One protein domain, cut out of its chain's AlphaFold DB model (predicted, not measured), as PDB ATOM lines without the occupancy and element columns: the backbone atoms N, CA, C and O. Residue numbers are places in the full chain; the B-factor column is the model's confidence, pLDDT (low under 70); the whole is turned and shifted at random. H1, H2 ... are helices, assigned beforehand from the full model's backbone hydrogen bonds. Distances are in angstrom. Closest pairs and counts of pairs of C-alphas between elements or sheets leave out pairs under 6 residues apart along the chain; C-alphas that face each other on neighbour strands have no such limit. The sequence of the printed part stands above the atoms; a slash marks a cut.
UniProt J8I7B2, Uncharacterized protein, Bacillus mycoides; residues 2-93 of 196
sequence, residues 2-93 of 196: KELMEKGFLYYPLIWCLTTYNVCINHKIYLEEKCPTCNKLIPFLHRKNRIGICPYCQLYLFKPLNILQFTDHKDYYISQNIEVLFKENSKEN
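This is residues 2 to 93 of the 196 residues of an uncharacterized protein of Bacillus mycoides (UniProt J8I7B2). The domain has little regular structure: one long helix, H2, stands along one side of a body of loops, with the very short H1 between H2 and a lobe of loops, residues 34 to 60, on the far side. Residues 4 to 9 and 87 to 93, of which 87 to 89 belong to H2, stick out. The printed part has 92 residues, with 21 in two named helices, H1 then H2, and no named strand; the class is all helix. It is only just compact, close to loose, with a radius of gyration of the C-alphas of 14.4 A and spans of 37 by 35 by 28 A.

H2, residues 73 to 89, runs 25.0 A from C-alpha 73 at (244.399, 196.035, 222.192) to C-alpha 89 at (239.335, 186.849, 199.551). H1, residues 14 to 17, begins at C-alpha 14 at (230.973, 198.705, 203.899).

H1 and H2 are near each other, their closest C-alphas 8.1 A apart. Residues 23 to 24 pair with residues 29 to 30, antiparallel. In H2 every O i to N i+4 pair is within hydrogen-bond range; H1 is too short for such a pair.

The C-alphas of Cys 38 and Glu 92, the two farthest apart, are 41.7 A apart. The printed part has no cut. The link from H1 to H2, 55 residues, is long. pLDDT is under 70 at residues 2 to 14, 44 to 49, 63 to 72 and 89 to 93.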
ATOM      1  N   LYS A   2     243.611 218.841 204.969       27.94
ATOM      2  CA  LYS A   2     244.735 218.211 204.243       27.94
ATOM      3  C   LYS A   2     244.857 216.681 204.377       27.94
ATOM      4  O   LYS A   2     245.204 216.043 203.399       27.94
ATOM      5  N   GLU A   3     244.475 216.072 205.499       34.69
ATOM      6  CA  GLU A   3     244.670 214.615 205.694       34.69
ATOM      7  C   GLU A   3     243.632 213.722 204.984       34.69
ATOM      8  O   GLU A   3     243.900 212.561 204.704       34.69
ATOM      9  N   LEU A   4     242.457 214.254 204.623       40.88
ATOM     10  CA  LEU A   4     241.407 213.498 203.914       40.88
ATOM     11  C   LEU A   4     241.571 213.507 202.380       40.88
ATOM     12  O   LEU A   4     240.840 212.803 201.688       40.88
ATOM     13  N   MET A   5     242.505 214.303 201.842       35.59
ATOM     14  CA  MET A   5     242.706 214.461 200.394       35.59
ATOM     15  C   MET A   5     243.867 213.630 199.833       35.59
ATOM     16  O   MET A   5     243.927 213.446 198.621       35.59
ATOM     17  N   GLU A   6     244.750 213.067 200.665       39.00
ATOM     18  CA  GLU A   6     245.977 212.414 200.177       39.00
ATOM     19  C   GLU A   6     245.752 211.097 199.408       39.00
ATOM     20  O   GLU A   6     246.677 210.608 198.766       39.00
ATOM     21  N   LYS A   7     244.531 210.536 199.386       38.97
ATOM     22  CA  LYS A   7     244.194 209.360 198.548       38.97
ATOM     23  C   LYS A   7     242.874 209.443 197.770       38.97
ATOM     24  O   LYS A   7     242.382 208.426 197.293       38.97
ATOM     25  N   GLY A   8     242.318 210.643 197.604       37.28
ATOM     26  CA  GLY A   8     241.417 210.943 196.485       37.28
ATOM     27  C   GLY A   8     240.058 210.238 196.399       37.28
ATOM     28  O   GLY A   8     239.414 210.387 195.370       37.28
ATOM     29  N   PHE A   9     239.569 209.530 197.420       43.34
ATOM     30  CA  PHE A   9     238.229 208.938 197.361       43.34
ATOM     31  C   PHE A   9     237.582 208.880 198.748       43.34
ATOM     32  O   PHE A   9     238.068 208.231 199.674       43.34
ATOM     33  N   LEU A  10     236.448 209.566 198.882       53.62
ATOM     34  CA  LEU A  10     235.483 209.311 199.942       53.62
ATOM     35  C   LEU A  10     234.903 207.921 199.671       53.62
ATOM     36  O   LEU A  10     234.081 207.760 198.772       53.62
ATOM     37  N   TYR A  11     235.371 206.907 200.391       53.97
ATOM     38  CA  TYR A  11     234.833 205.559 200.257       53.97
ATOM     39  C   TYR A  11     233.609 205.384 201.145       53.97
ATOM     40  O   TYR A  11     233.484 206.025 202.187       53.97
ATOM     41  N   TYR A  12     232.709 204.500 200.722       54.25
ATOM     42  CA  TYR A  12     231.713 203.907 201.599       54.25
ATOM     43  C   TYR A  12     232.350 202.661 202.220       54.25
ATOM     44  O   TYR A  12     232.427 201.632 201.546       54.25
ATOM     45  N   PRO A  13     232.893 202.725 203.444       61.09
ATOM     46  CA  PRO A  13     233.538 201.571 204.044       61.09
ATOM     47  C   PRO A  13     232.456 200.600 204.524       61.09
ATOM     48  O   PRO A  13     232.084 200.590 205.690       61.09
ATOM     49  N   LEU A  14     231.952 199.765 203.611       67.19
ATOM     50  CA  LEU A  14     230.973 198.705 203.899       67.19
ATOM     51  C   LEU A  14     231.440 197.773 205.031       67.19
ATOM     52  O   LEU A  14     230.623 197.176 205.723       67.19
ATOM     53  N   ILE A  15     232.754 197.675 205.244       75.81
ATOM     54  CA  ILE A  15     233.363 196.910 206.333       75.81
ATOM     55  C   ILE A  15     232.998 197.449 207.725       75.81
ATOM     56  O   ILE A  15     232.888 196.661 208.656       75.81
ATOM     57  N   TRP A  16     232.718 198.755 207.868       78.19
ATOM     58  CA  TRP A  16     232.318 199.398 209.138       78.19
ATOM     59  C   TRP A  16     230.940 198.971 209.629       78.19
ATOM     60  O   TRP A  16     230.439 199.456 210.634       78.19
ATOM     61  N   CYS A  17     230.280 198.121 208.863       74.25
ATOM     62  CA  CYS A  17     228.896 197.742 209.079       74.25
ATOM     63  C   CYS A  17     228.820 196.327 209.646       74.25
ATOM     64  O   CYS A  17     227.751 195.848 210.015       74.25
ATOM     65  N   LEU A  18     229.982 195.685 209.762       81.38
ATOM     66  CA  LEU A  18     230.195 194.541 210.616       81.38
ATOM     67  C   LEU A  18     230.253 195.041 212.055       81.38
ATOM     68  O   LEU A  18     231.111 195.847 212.402       81.38
ATOM     69  N   THR A  19     229.376 194.514 212.902       82.12
ATOM     70  CA  THR A  19     229.307 194.868 214.329       82.12
ATOM     71  C   THR A  19     230.618 194.614 215.078       82.12
ATOM     72  O   THR A  19     230.865 195.217 216.116       82.12
ATOM     73  N   THR A  20     231.472 193.732 214.551       86.00
ATOM     74  CA  THR A  20     232.799 193.420 215.093       86.00
ATOM     75  C   THR A  20     233.902 194.362 214.608       86.00
ATOM     76  O   THR A  20     234.998 194.322 215.156       86.00
ATOM     77  N   TYR A  21     233.655 195.191 213.588       87.94
ATOM     78  CA  TYR A  21     234.604 196.192 213.102       87.94
ATOM     79  C   TYR A  21     234.269 197.545 213.739       87.94
ATOM     80  O   TYR A  21     233.559 198.366 213.167       87.94
ATOM     81  N   ASN A  22     234.758 197.769 214.956       86.69
ATOM     82  CA  ASN A  22     234.436 198.951 215.764       86.69
ATOM     83  C   ASN A  22     235.594 199.958 215.864       86.69
ATOM     84  O   ASN A  22     235.388 201.082 216.316       86.69
ATOM     85  N   VAL A  23     236.797 199.592 215.417       86.62
ATOM     86  CA  VAL A  23     237.987 200.454 215.420       86.62
ATOM     87  C   VAL A  23     238.470 200.697 213.997       86.62
ATOM     88  O   VAL A  23     238.685 199.756 213.233       86.62
ATOM     89  N   CYS A  24     238.705 201.961 213.646       82.31
ATOM     90  CA  CYS A  24     239.398 202.321 212.416       82.31
ATOM     91  C   CYS A  24     240.884 201.977 212.551       82.31
ATOM     92  O   CYS A  24     241.586 202.614 213.334       82.31
ATOM     93  N   ILE A  25     241.404 201.033 211.763       81.31
ATOM     94  CA  ILE A  25     242.810 200.625 211.914       81.31
ATOM     95  C   ILE A  25     243.821 201.682 211.434       81.31
ATOM     96  O   ILE A  25     244.968 201.669 211.880       81.31
ATOM     97  N   ASN A  26     243.396 202.598 210.554       79.38
ATOM     98  CA  ASN A  26     244.238 203.676 210.022       79.38
ATOM     99  C   ASN A  26     244.432 204.788 211.056       79.38
ATOM    100  O   ASN A  26     245.552 205.217 211.309       79.38
ATOM    101  N   HIS A  27     243.330 205.233 211.666       78.81
ATOM    102  CA  HIS A  27     243.327 206.345 212.620       78.81
ATOM    103  C   HIS A  27     243.431 205.885 214.080       78.81
ATOM    104  O   HIS A  27     243.689 206.707 214.948       78.81
ATOM    105  N   LYS A  28     243.249 204.585 214.346       81.62
ATOM    106  CA  LYS A  28     243.279 203.965 215.681       81.62
ATOM    107  C   LYS A  28     242.302 204.623 216.658       81.62
ATOM    108  O   LYS A  28     242.660 204.953 217.782       81.62
ATOM    109  N   ILE A  29     241.064 204.803 216.204       81.38
ATOM    110  CA  ILE A  29     239.954 205.366 216.981       81.38
ATOM    111  C   ILE A  29     238.717 204.480 216.849       81.38
ATOM    112  O   ILE A  29     238.548 203.806 215.827       81.38
ATOM    113  N   TYR A  30     237.836 204.523 217.849       84.88
ATOM    114  CA  TYR A  30     236.514 203.911 217.746       84.88
ATOM    115  C   TYR A  30     235.664 204.613 216.681       84.88
ATOM    116  O   TYR A  30     235.671 205.840 216.559       84.88
ATOM    117  N   LEU A  31     234.937 203.819 215.903       82.50
ATOM    118  CA  LEU A  31     233.958 204.292 214.935       82.50
ATOM    119  C   LEU A  31     232.677 204.713 215.668       82.50
ATOM    120  O   LEU A  31     232.162 203.982 216.511       82.50
ATOM    121  N   GLU A  32     232.150 205.893 215.339       82.12
ATOM    122  CA  GLU A  32     230.869 206.373 215.864       82.12
ATOM    123  C   GLU A  32     229.735 206.071 214.874       82.12
ATOM    124  O   GLU A  32     229.752 206.517 213.727       82.12
ATOM    125  N   GLU A  33     228.698 205.372 215.336       82.62
ATOM    126  CA  GLU A  33     227.491 205.092 214.541       82.62
ATOM    127  C   GLU A  33     226.430 206.199 214.647       82.62
ATOM    128  O   GLU A  33     225.412 206.179 213.952       82.62
ATOM    129  N   LYS A  34     226.632 207.177 215.536       86.62
ATOM    130  CA  LYS A  34     225.702 208.289 215.757       86.62
ATOM    131  C   LYS A  34     226.249 209.572 215.161       86.62
ATOM    132  O   LYS A  34     227.439 209.857 215.214       86.62
ATOM    133  N   CYS A  35     225.352 210.393 214.624       86.88
ATOM    134  CA  CYS A  35     225.715 211.734 214.199       86.88
ATOM    135  C   CYS A  35     226.120 212.570 215.423       86.88
ATOM    136  O   CYS A  35     225.304 212.722 216.330       86.88
ATOM    137  N   PRO A  36     227.297 213.207 215.433       85.88
ATOM    138  CA  PRO A  36     227.746 213.965 216.596       85.88
ATOM    139  C   PRO A  36     226.953 215.253 216.840       85.88
ATOM    140  O   PRO A  36     227.033 215.822 217.922       85.88
ATOM    141  N   THR A  37     226.186 215.718 215.851       90.25
ATOM    142  CA  THR A  37     225.405 216.954 215.962       90.25
ATOM    143  C   THR A  37     223.948 216.711 216.337       90.25
ATOM    144  O   THR A  37     223.409 217.425 217.173       90.25
ATOM    145  N   CYS A  38     223.284 215.721 215.725       92.50
ATOM    146  CA  CYS A  38     221.870 215.426 216.013       92.50
ATOM    147  C   CYS A  38     221.648 214.144 216.824       92.50
ATOM    148  O   CYS A  38     220.503 213.804 217.111       92.50
ATOM    149  N   ASN A  39     222.718 213.416 217.156       90.19
ATOM    150  CA  ASN A  39     222.733 212.180 217.946       90.19
ATOM    151  C   ASN A  39     221.875 211.021 217.396       90.19
ATOM    152  O   ASN A  39     221.661 210.013 218.071       90.19
ATOM    153  N   LYS A  40     221.378 211.136 216.159       88.19
ATOM    154  CA  LYS A  40     220.646 210.061 215.480       88.19
ATOM    155  C   LYS A  40     221.614 208.985 215.001       88.19
ATOM    156  O   LYS A  40     222.677 209.315 214.474       88.19
ATOM    157  N   LEU A  41     221.211 207.723 215.146       86.00
ATOM    158  CA  LEU A  41     221.910 206.577 214.566       86.00
ATOM    159  C   LEU A  41     221.928 206.718 213.043       86.00
ATOM    160  O   LEU A  41     220.881 206.945 212.437       86.00
ATOM    161  N   ILE A  42     223.102 206.624 212.431       80.94
ATOM    162  CA  ILE A  42     223.269 206.773 210.991       80.94
ATOM    163  C   ILE A  42     222.951 205.421 210.341       80.94
ATOM    164  O   ILE A  42     223.619 204.432 210.632       80.94
ATOM    165  N   PRO A  43     221.938 205.344 209.465       74.62
ATOM    166  CA  PRO A  43     221.572 204.095 208.819       74.62
ATOM    167  C   PRO A  43     222.687 203.615 207.885       74.62
ATOM    168  O   PRO A  43     223.180 204.383 207.051       74.62
ATOM    169  N   PHE A  44     223.009 202.320 207.982       69.06
ATOM    170  CA  PHE A  44     224.006 201.653 207.142       69.06
ATOM    171  C   PHE A  44     223.707 201.768 205.647       69.06
ATOM    172  O   PHE A  44     224.624 201.871 204.853       69.06
ATOM    173  N   LEU A  45     222.452 201.752 205.219       67.50
ATOM    174  CA  LEU A  45     222.094 201.970 203.821       67.50
ATOM    175  C   LEU A  45     220.871 202.869 203.795       67.50
ATOM    176  O   LEU A  45     219.778 202.477 204.198       67.50
ATOM    177  N   HIS A  46     221.050 204.100 203.335       66.19
ATOM    178  CA  HIS A  46     219.938 205.010 203.137       66.19
ATOM    179  C   HIS A  46     220.091 205.723 201.804       66.19
ATOM    180  O   HIS A  46     221.154 206.225 201.459       66.19
ATOM    181  N   ARG A  47     218.987 205.812 201.061       62.47
ATOM    182  CA  ARG A  47     218.927 206.394 199.709       62.47
ATOM    183  C   ARG A  47     219.442 207.836 199.596       62.47
ATOM    184  O   ARG A  47     219.704 208.305 198.500       62.47
ATOM    185  N   LYS A  48     219.532 208.564 200.717       64.19
ATOM    186  CA  LYS A  48     220.086 209.930 200.786       64.19
ATOM    187  C   LYS A  48     221.478 209.994 201.427       64.19
ATOM    188  O   LYS A  48     221.917 211.092 201.756       64.19
ATOM    189  N   ASN A  49     222.134 208.857 201.678       68.25
ATOM    190  CA  ASN A  49     223.472 208.856 202.263       68.25
ATOM    191  C   ASN A  49     224.439 209.532 201.292       68.25
ATOM    192  O   ASN A  49     224.643 209.081 200.169       68.25
ATOM    193  N   ARG A  50     225.020 210.640 201.749       72.50
ATOM    194  CA  ARG A  50     226.164 211.297 201.124       72.50
ATOM    195  C   ARG A  50     227.338 211.094 202.066       72.50
ATOM    196  O   ARG A  50     227.201 211.314 203.269       72.50
ATOM    197  N   ILE A  51     228.463 210.633 201.536       75.56
ATOM    198  CA  ILE A  51     229.614 210.270 202.363       75.56
ATOM    199  C   ILE A  51     230.074 211.496 203.155       75.56
ATOM    200  O   ILE A  51     230.221 212.585 202.602       75.56
ATOM    201  N   GLY A  52     230.252 211.317 204.464       76.94
ATOM    202  CA  GLY A  52     230.646 212.391 205.373       76.94
ATOM    203  C   GLY A  52     229.541 213.389 205.730       76.94
ATOM    204  O   GLY A  52     229.843 214.386 206.379       76.94
ATOM    205  N   ILE A  53     228.280 213.148 205.347       85.00
ATOM    206  CA  ILE A  53     227.136 214.019 205.655       85.00
ATOM    207  C   ILE A  53     226.038 213.216 206.357       85.00
ATOM    208  O   ILE A  53     225.654 212.131 205.923       85.00
ATOM    209  N   CYS A  54     225.483 213.769 207.436       85.69
ATOM    210  CA  CYS A  54     224.367 213.150 208.140       85.69
ATOM    211  C   CYS A  54     223.089 213.148 207.273       85.69
ATOM    212  O   CYS A  54     222.641 214.221 206.861       85.69
ATOM    213  N   PRO A  55     222.401 212.005 207.083       84.00
ATOM    214  CA  PRO A  55     221.164 211.957 206.298       84.00
ATOM    215  C   PRO A  55     219.985 212.692 206.958       84.00
ATOM    216  O   PRO A  55     218.990 212.967 206.287       84.00
ATOM    217  N   TYR A  56     220.083 213.024 208.251       88.50
ATOM    218  CA  TYR A  56     219.020 213.684 209.009       88.50
ATOM    219  C   TYR A  56     219.219 215.192 209.141       88.50
ATOM    220  O   TYR A  56     218.338 215.943 208.740       88.50
ATOM    221  N   CYS A  57     220.347 215.642 209.705       91.44
ATOM    222  CA  CYS A  57     220.606 217.072 209.910       91.44
ATOM    223  C   CYS A  57     221.394 217.725 208.769       91.44
ATOM    224  O   CYS A  57     221.566 218.936 208.794       91.44
ATOM    225  N   GLN A  58     221.867 216.946 207.787       89.31
ATOM    226  CA  GLN A  58     222.632 217.431 206.628       89.31
ATOM    227  C   GLN A  58     223.956 218.134 206.980       89.31
ATOM    228  O   GLN A  58     224.576 218.749 206.118       89.31
ATOM    229  N   LEU A  59     224.420 218.009 208.225       88.75
ATOM    230  CA  LEU A  59     225.718 218.513 208.666       88.75
ATOM    231  C   LEU A  59     226.819 217.470 208.460       88.75
ATOM    232  O   LEU A  59     226.558 216.264 208.388       88.75
ATOM    233  N   TYR A  60     228.053 217.958 208.373       86.25
ATOM    234  CA  TYR A  60     229.239 217.130 208.202       86.25
ATOM    235  C   TYR A  60     229.482 216.222 209.413       86.25
ATOM    236  O   TYR A  60     229.327 216.630 210.561       86.25
ATOM    237  N   LEU A  61     229.902 214.989 209.143       80.50
ATOM    238  CA  LEU A  61     230.222 213.967 210.147       80.50
ATOM    239  C   LEU A  61     231.700 213.983 210.559       80.50
ATOM    240  O   LEU A  61     232.164 213.088 211.260       80.50
ATOM    241  N   PHE A  62     232.453 214.983 210.111       74.06
ATOM    242  CA  PHE A  62     233.873 215.099 210.400       74.06
ATOM    243  C   PHE A  62     234.075 215.809 211.734       74.06
ATOM    244  O   PHE A  62     233.644 216.949 211.912       74.06
ATOM    245  N   LYS A  63     234.786 215.159 212.650       69.00
ATOM    246  CA  LYS A  63     235.428 215.837 213.774       69.00
ATOM    247  C   LYS A  63     236.908 216.028 213.438       69.00
ATOM    248  O   LYS A  63     237.484 215.160 212.774       69.00
ATOM    249  N   PRO A  64     237.540 217.126 213.882       66.56
ATOM    250  CA  PRO A  64     238.993 217.171 213.958       66.56
ATOM    251  C   PRO A  64     239.463 215.943 214.739       66.56
ATOM    252  O   PRO A  64     238.876 215.625 215.777       66.56
ATOM    253  N   LEU A  65     240.485 215.252 214.236       64.94
ATOM    254  CA  LEU A  65     241.147 214.173 214.962       64.94
ATOM    255  C   LEU A  65     241.899 214.790 216.146       64.94
ATOM    256  O   LEU A  65     243.108 214.983 216.111       64.94
ATOM    257  N   ASN A  66     241.174 215.135 217.208       58.38
ATOM    258  CA  ASN A  66     241.788 215.220 218.519       58.38
ATOM    259  C   ASN A  66     242.162 213.785 218.861       58.38
ATOM    260  O   ASN A  66     241.305 212.907 218.794       58.38
ATOM    261  N   ILE A  67     243.448 213.559 219.112       56.03
ATOM    262  CA  ILE A  67     244.097 212.259 219.296       56.03
ATOM    263  C   ILE A  67     243.407 211.511 220.447       56.03
ATOM    264  O   ILE A  67     243.839 211.563 221.594       56.03
ATOM    265  N   LEU A  68     242.282 210.859 220.167       55.38
ATOM    266  CA  LEU A  68     241.618 209.974 221.104       55.38
ATOM    267  C   LEU A  68     242.384 208.665 221.033       55.38
ATOM    268  O   LEU A  68     242.292 207.923 220.059       55.38
ATOM    269  N   GLN A  69     243.215 208.443 222.044       61.09
ATOM    270  CA  GLN A  69     243.984 207.222 222.158       61.09
ATOM    271  C   GLN A  69     243.042 206.061 222.444       61.09
ATOM    272  O   GLN A  69     242.323 206.029 223.439       61.09
ATOM    273  N   PHE A  70     243.072 205.102 221.535       61.44
ATOM    274  CA  PHE A  70     242.576 203.764 221.758       61.44
ATOM    275  C   PHE A  70     243.346 203.075 222.897       61.44
ATOM    276  O   PHE A  70     244.577 203.088 222.898       61.44
ATOM    277  N   THR A  71     242.628 202.467 223.845       59.69
ATOM    278  CA  THR A  71     243.214 201.874 225.062       59.69
ATOM    279  C   THR A  71     243.156 200.342 225.126       59.69
ATOM    280  O   THR A  71     243.890 199.770 225.926       59.69
ATOM    281  N   ASP A  72     242.333 199.654 224.320       68.94
ATOM    282  CA  ASP A  72     242.112 198.196 224.444       68.94
ATOM    283  C   ASP A  72     242.591 197.392 223.229       68.94
ATOM    284  O   ASP A  72     241.842 197.173 222.293       68.94
ATOM    285  N   HIS A  73     243.795 196.828 223.274       80.62
ATOM    286  CA  HIS A  73     244.399 196.035 222.192       80.62
ATOM    287  C   HIS A  73     243.504 194.992 221.484       80.62
ATOM    288  O   HIS A  73     243.770 194.688 220.316       80.62
ATOM    289  N   LYS A  74     242.462 194.449 222.128       88.75
ATOM    290  CA  LYS A  74     241.619 193.392 221.553       88.75
ATOM    291  C   LYS A  74     240.789 193.862 220.355       88.75
ATOM    292  O   LYS A  74     240.826 193.218 219.309       88.75
ATOM    293  N   ASP A  75     240.068 194.970 220.480       87.94
ATOM    294  CA  ASP A  75     239.143 195.453 219.439       87.94
ATOM    295  C   ASP A  75     239.880 195.851 218.152       87.94
ATOM    296  O   ASP A  75     239.457 195.544 217.040       87.94
ATOM    297  N   TYR A  76     241.057 196.460 218.303       88.38
ATOM    298  CA  TYR A  76     241.927 196.816 217.188       88.38
ATOM    299  C   TYR A  76     242.427 195.568 216.473       88.38
ATOM    300  O   TYR A  76     242.426 195.527 215.244       88.38
ATOM    301  N   TYR A  77     242.816 194.541 217.233       90.44
ATOM    302  CA  TYR A  77     243.231 193.268 216.661       90.44
ATOM    303  C   TYR A  77     242.077 192.591 215.910       90.44
ATOM    304  O   TYR A  77     242.284 192.092 214.807       90.44
ATOM    305  N   ILE A  78     240.848 192.630 216.440       91.19
ATOM    306  CA  ILE A  78     239.659 192.115 215.743       91.19
ATOM    307  C   ILE A  78     239.442 192.873 214.427       91.19
ATOM    308  O   ILE A  78     239.411 192.243 213.369       91.19
ATOM    309  N   SER A  79     239.376 194.210 214.457       89.75
ATOM    310  CA  SER A  79     239.255 195.035 213.245       89.75
ATOM    311  C   SER A  79     240.367 194.748 212.226       89.75
ATOM    312  O   SER A  79     240.110 194.659 211.025       89.75
ATOM    313  N   GLN A  80     241.604 194.566 212.692       88.88
ATOM    314  CA  GLN A  80     242.750 194.255 211.840       88.88
ATOM    315  C   GLN A  80     242.601 192.893 211.149       88.88
ATOM    316  O   GLN A  80     242.826 192.801 209.943       88.88
ATOM    317  N   ASN A  81     242.192 191.851 211.877       90.50
ATOM    318  CA  ASN A  81     241.982 190.517 211.306       90.50
ATOM    319  C   ASN A  81     240.852 190.508 210.276       90.50
ATOM    320  O   ASN A  81     240.970 189.860 209.237       90.50
ATOM    321  N   ILE A  82     239.784 191.269 210.526       89.25
ATOM    322  CA  ILE A  82     238.697 191.433 209.561       89.25
ATOM    323  C   ILE A  82     239.234 192.023 208.245       89.25
ATOM    324  O   ILE A  82     238.927 191.491 207.182       89.25
ATOM    325  N   GLU A  83     240.100 193.044 208.268       85.62
ATOM    326  CA  GLU A  83     240.705 193.549 207.022       85.62
ATOM    327  C   GLU A  83     241.567 192.524 206.287       85.62
ATOM    328  O   GLU A  83     241.551 192.495 205.054       85.62
ATOM    329  N   VAL A  84     242.339 191.719 207.019       87.00
ATOM    330  CA  VAL A  84     243.167 190.659 206.424       87.00
ATOM    331  C   VAL A  84     242.277 189.650 205.699       87.00
ATOM    332  O   VAL A  84     242.500 189.392 204.517       87.00
ATOM    333  N   LEU A  85     241.199 189.194 206.346       85.88
ATOM    334  CA  LEU A  85     240.225 188.268 205.763       85.88
ATOM    335  C   LEU A  85     239.641 188.783 204.435       85.88
ATOM    336  O   LEU A  85     239.491 188.021 203.478       85.88
ATOM    337  N   PHE A  86     239.312 190.076 204.348       79.75
ATOM    338  CA  PHE A  86     238.790 190.664 203.108       79.75
ATOM    339  C   PHE A  86     239.862 190.830 202.021       79.75
ATOM    340  O   PHE A  86     239.552 190.648 200.844       79.75
ATOM    341  N   LYS A  87     241.112 191.142 202.385       80.19
ATOM    342  CA  LYS A  87     242.233 191.276 201.431       80.19
ATOM    343  C   LYS A  87     242.646 189.939 200.815       80.19
ATOM    344  O   LYS A  87     243.092 189.905 199.670       80.19
ATOM    345  N   GLU A  88     242.509 188.846 201.557       76.19
ATOM    346  CA  GLU A  88     242.823 187.500 201.067       76.19
ATOM    347  C   GLU A  88     241.742 186.972 200.112       76.19
ATOM    348  O   GLU A  88     242.067 186.373 199.089       76.19
ATOM    349  N   ASN A  89     240.469 187.285 200.374       66.25
ATOM    350  CA  ASN A  89     239.335 186.849 199.551       66.25
ATOM    351  C   ASN A  89     239.078 187.706 198.297       66.25
ATOM    352  O   ASN A  89     238.312 187.305 197.421       66.25
ATOM    353  N   SER A  90     239.695 188.885 198.174       62.97
ATOM    354  CA  SER A  90     239.433 189.808 197.060       62.97
ATOM    355  C   SER A  90     240.111 189.425 195.739       62.97
ATOM    356  O   SER A  90     240.013 190.182 194.776       62.97
ATOM    357  N   LYS A  91     240.848 188.307 195.680       59.72
ATOM    358  CA  LYS A  91     241.724 188.014 194.539       59.72
ATOM    359  C   LYS A  91     241.047 187.380 193.320       59.72
ATOM    360  O   LYS A  91     241.633 187.506 192.253       59.72
ATOM    361  N   GLU A  92     239.846 186.790 193.400       59.31
ATOM    362  CA  GLU A  92     239.335 186.012 192.243       59.31
ATOM    363  C   GLU A  92     237.836 186.061 191.905       59.31
ATOM    364  O   GLU A  92     237.457 185.549 190.855       59.31
ATOM    365  N   ASN A  93     236.961 186.718 192.666       56.44
ATOM    366  CA  ASN A  93     235.533 186.679 192.325       56.44
ATOM    367  C   ASN A  93     235.074 187.931 191.576       56.44
ATOM    368  O   ASN A  93     234.836 188.984 192.168       56.44
TER     369      ASN A  93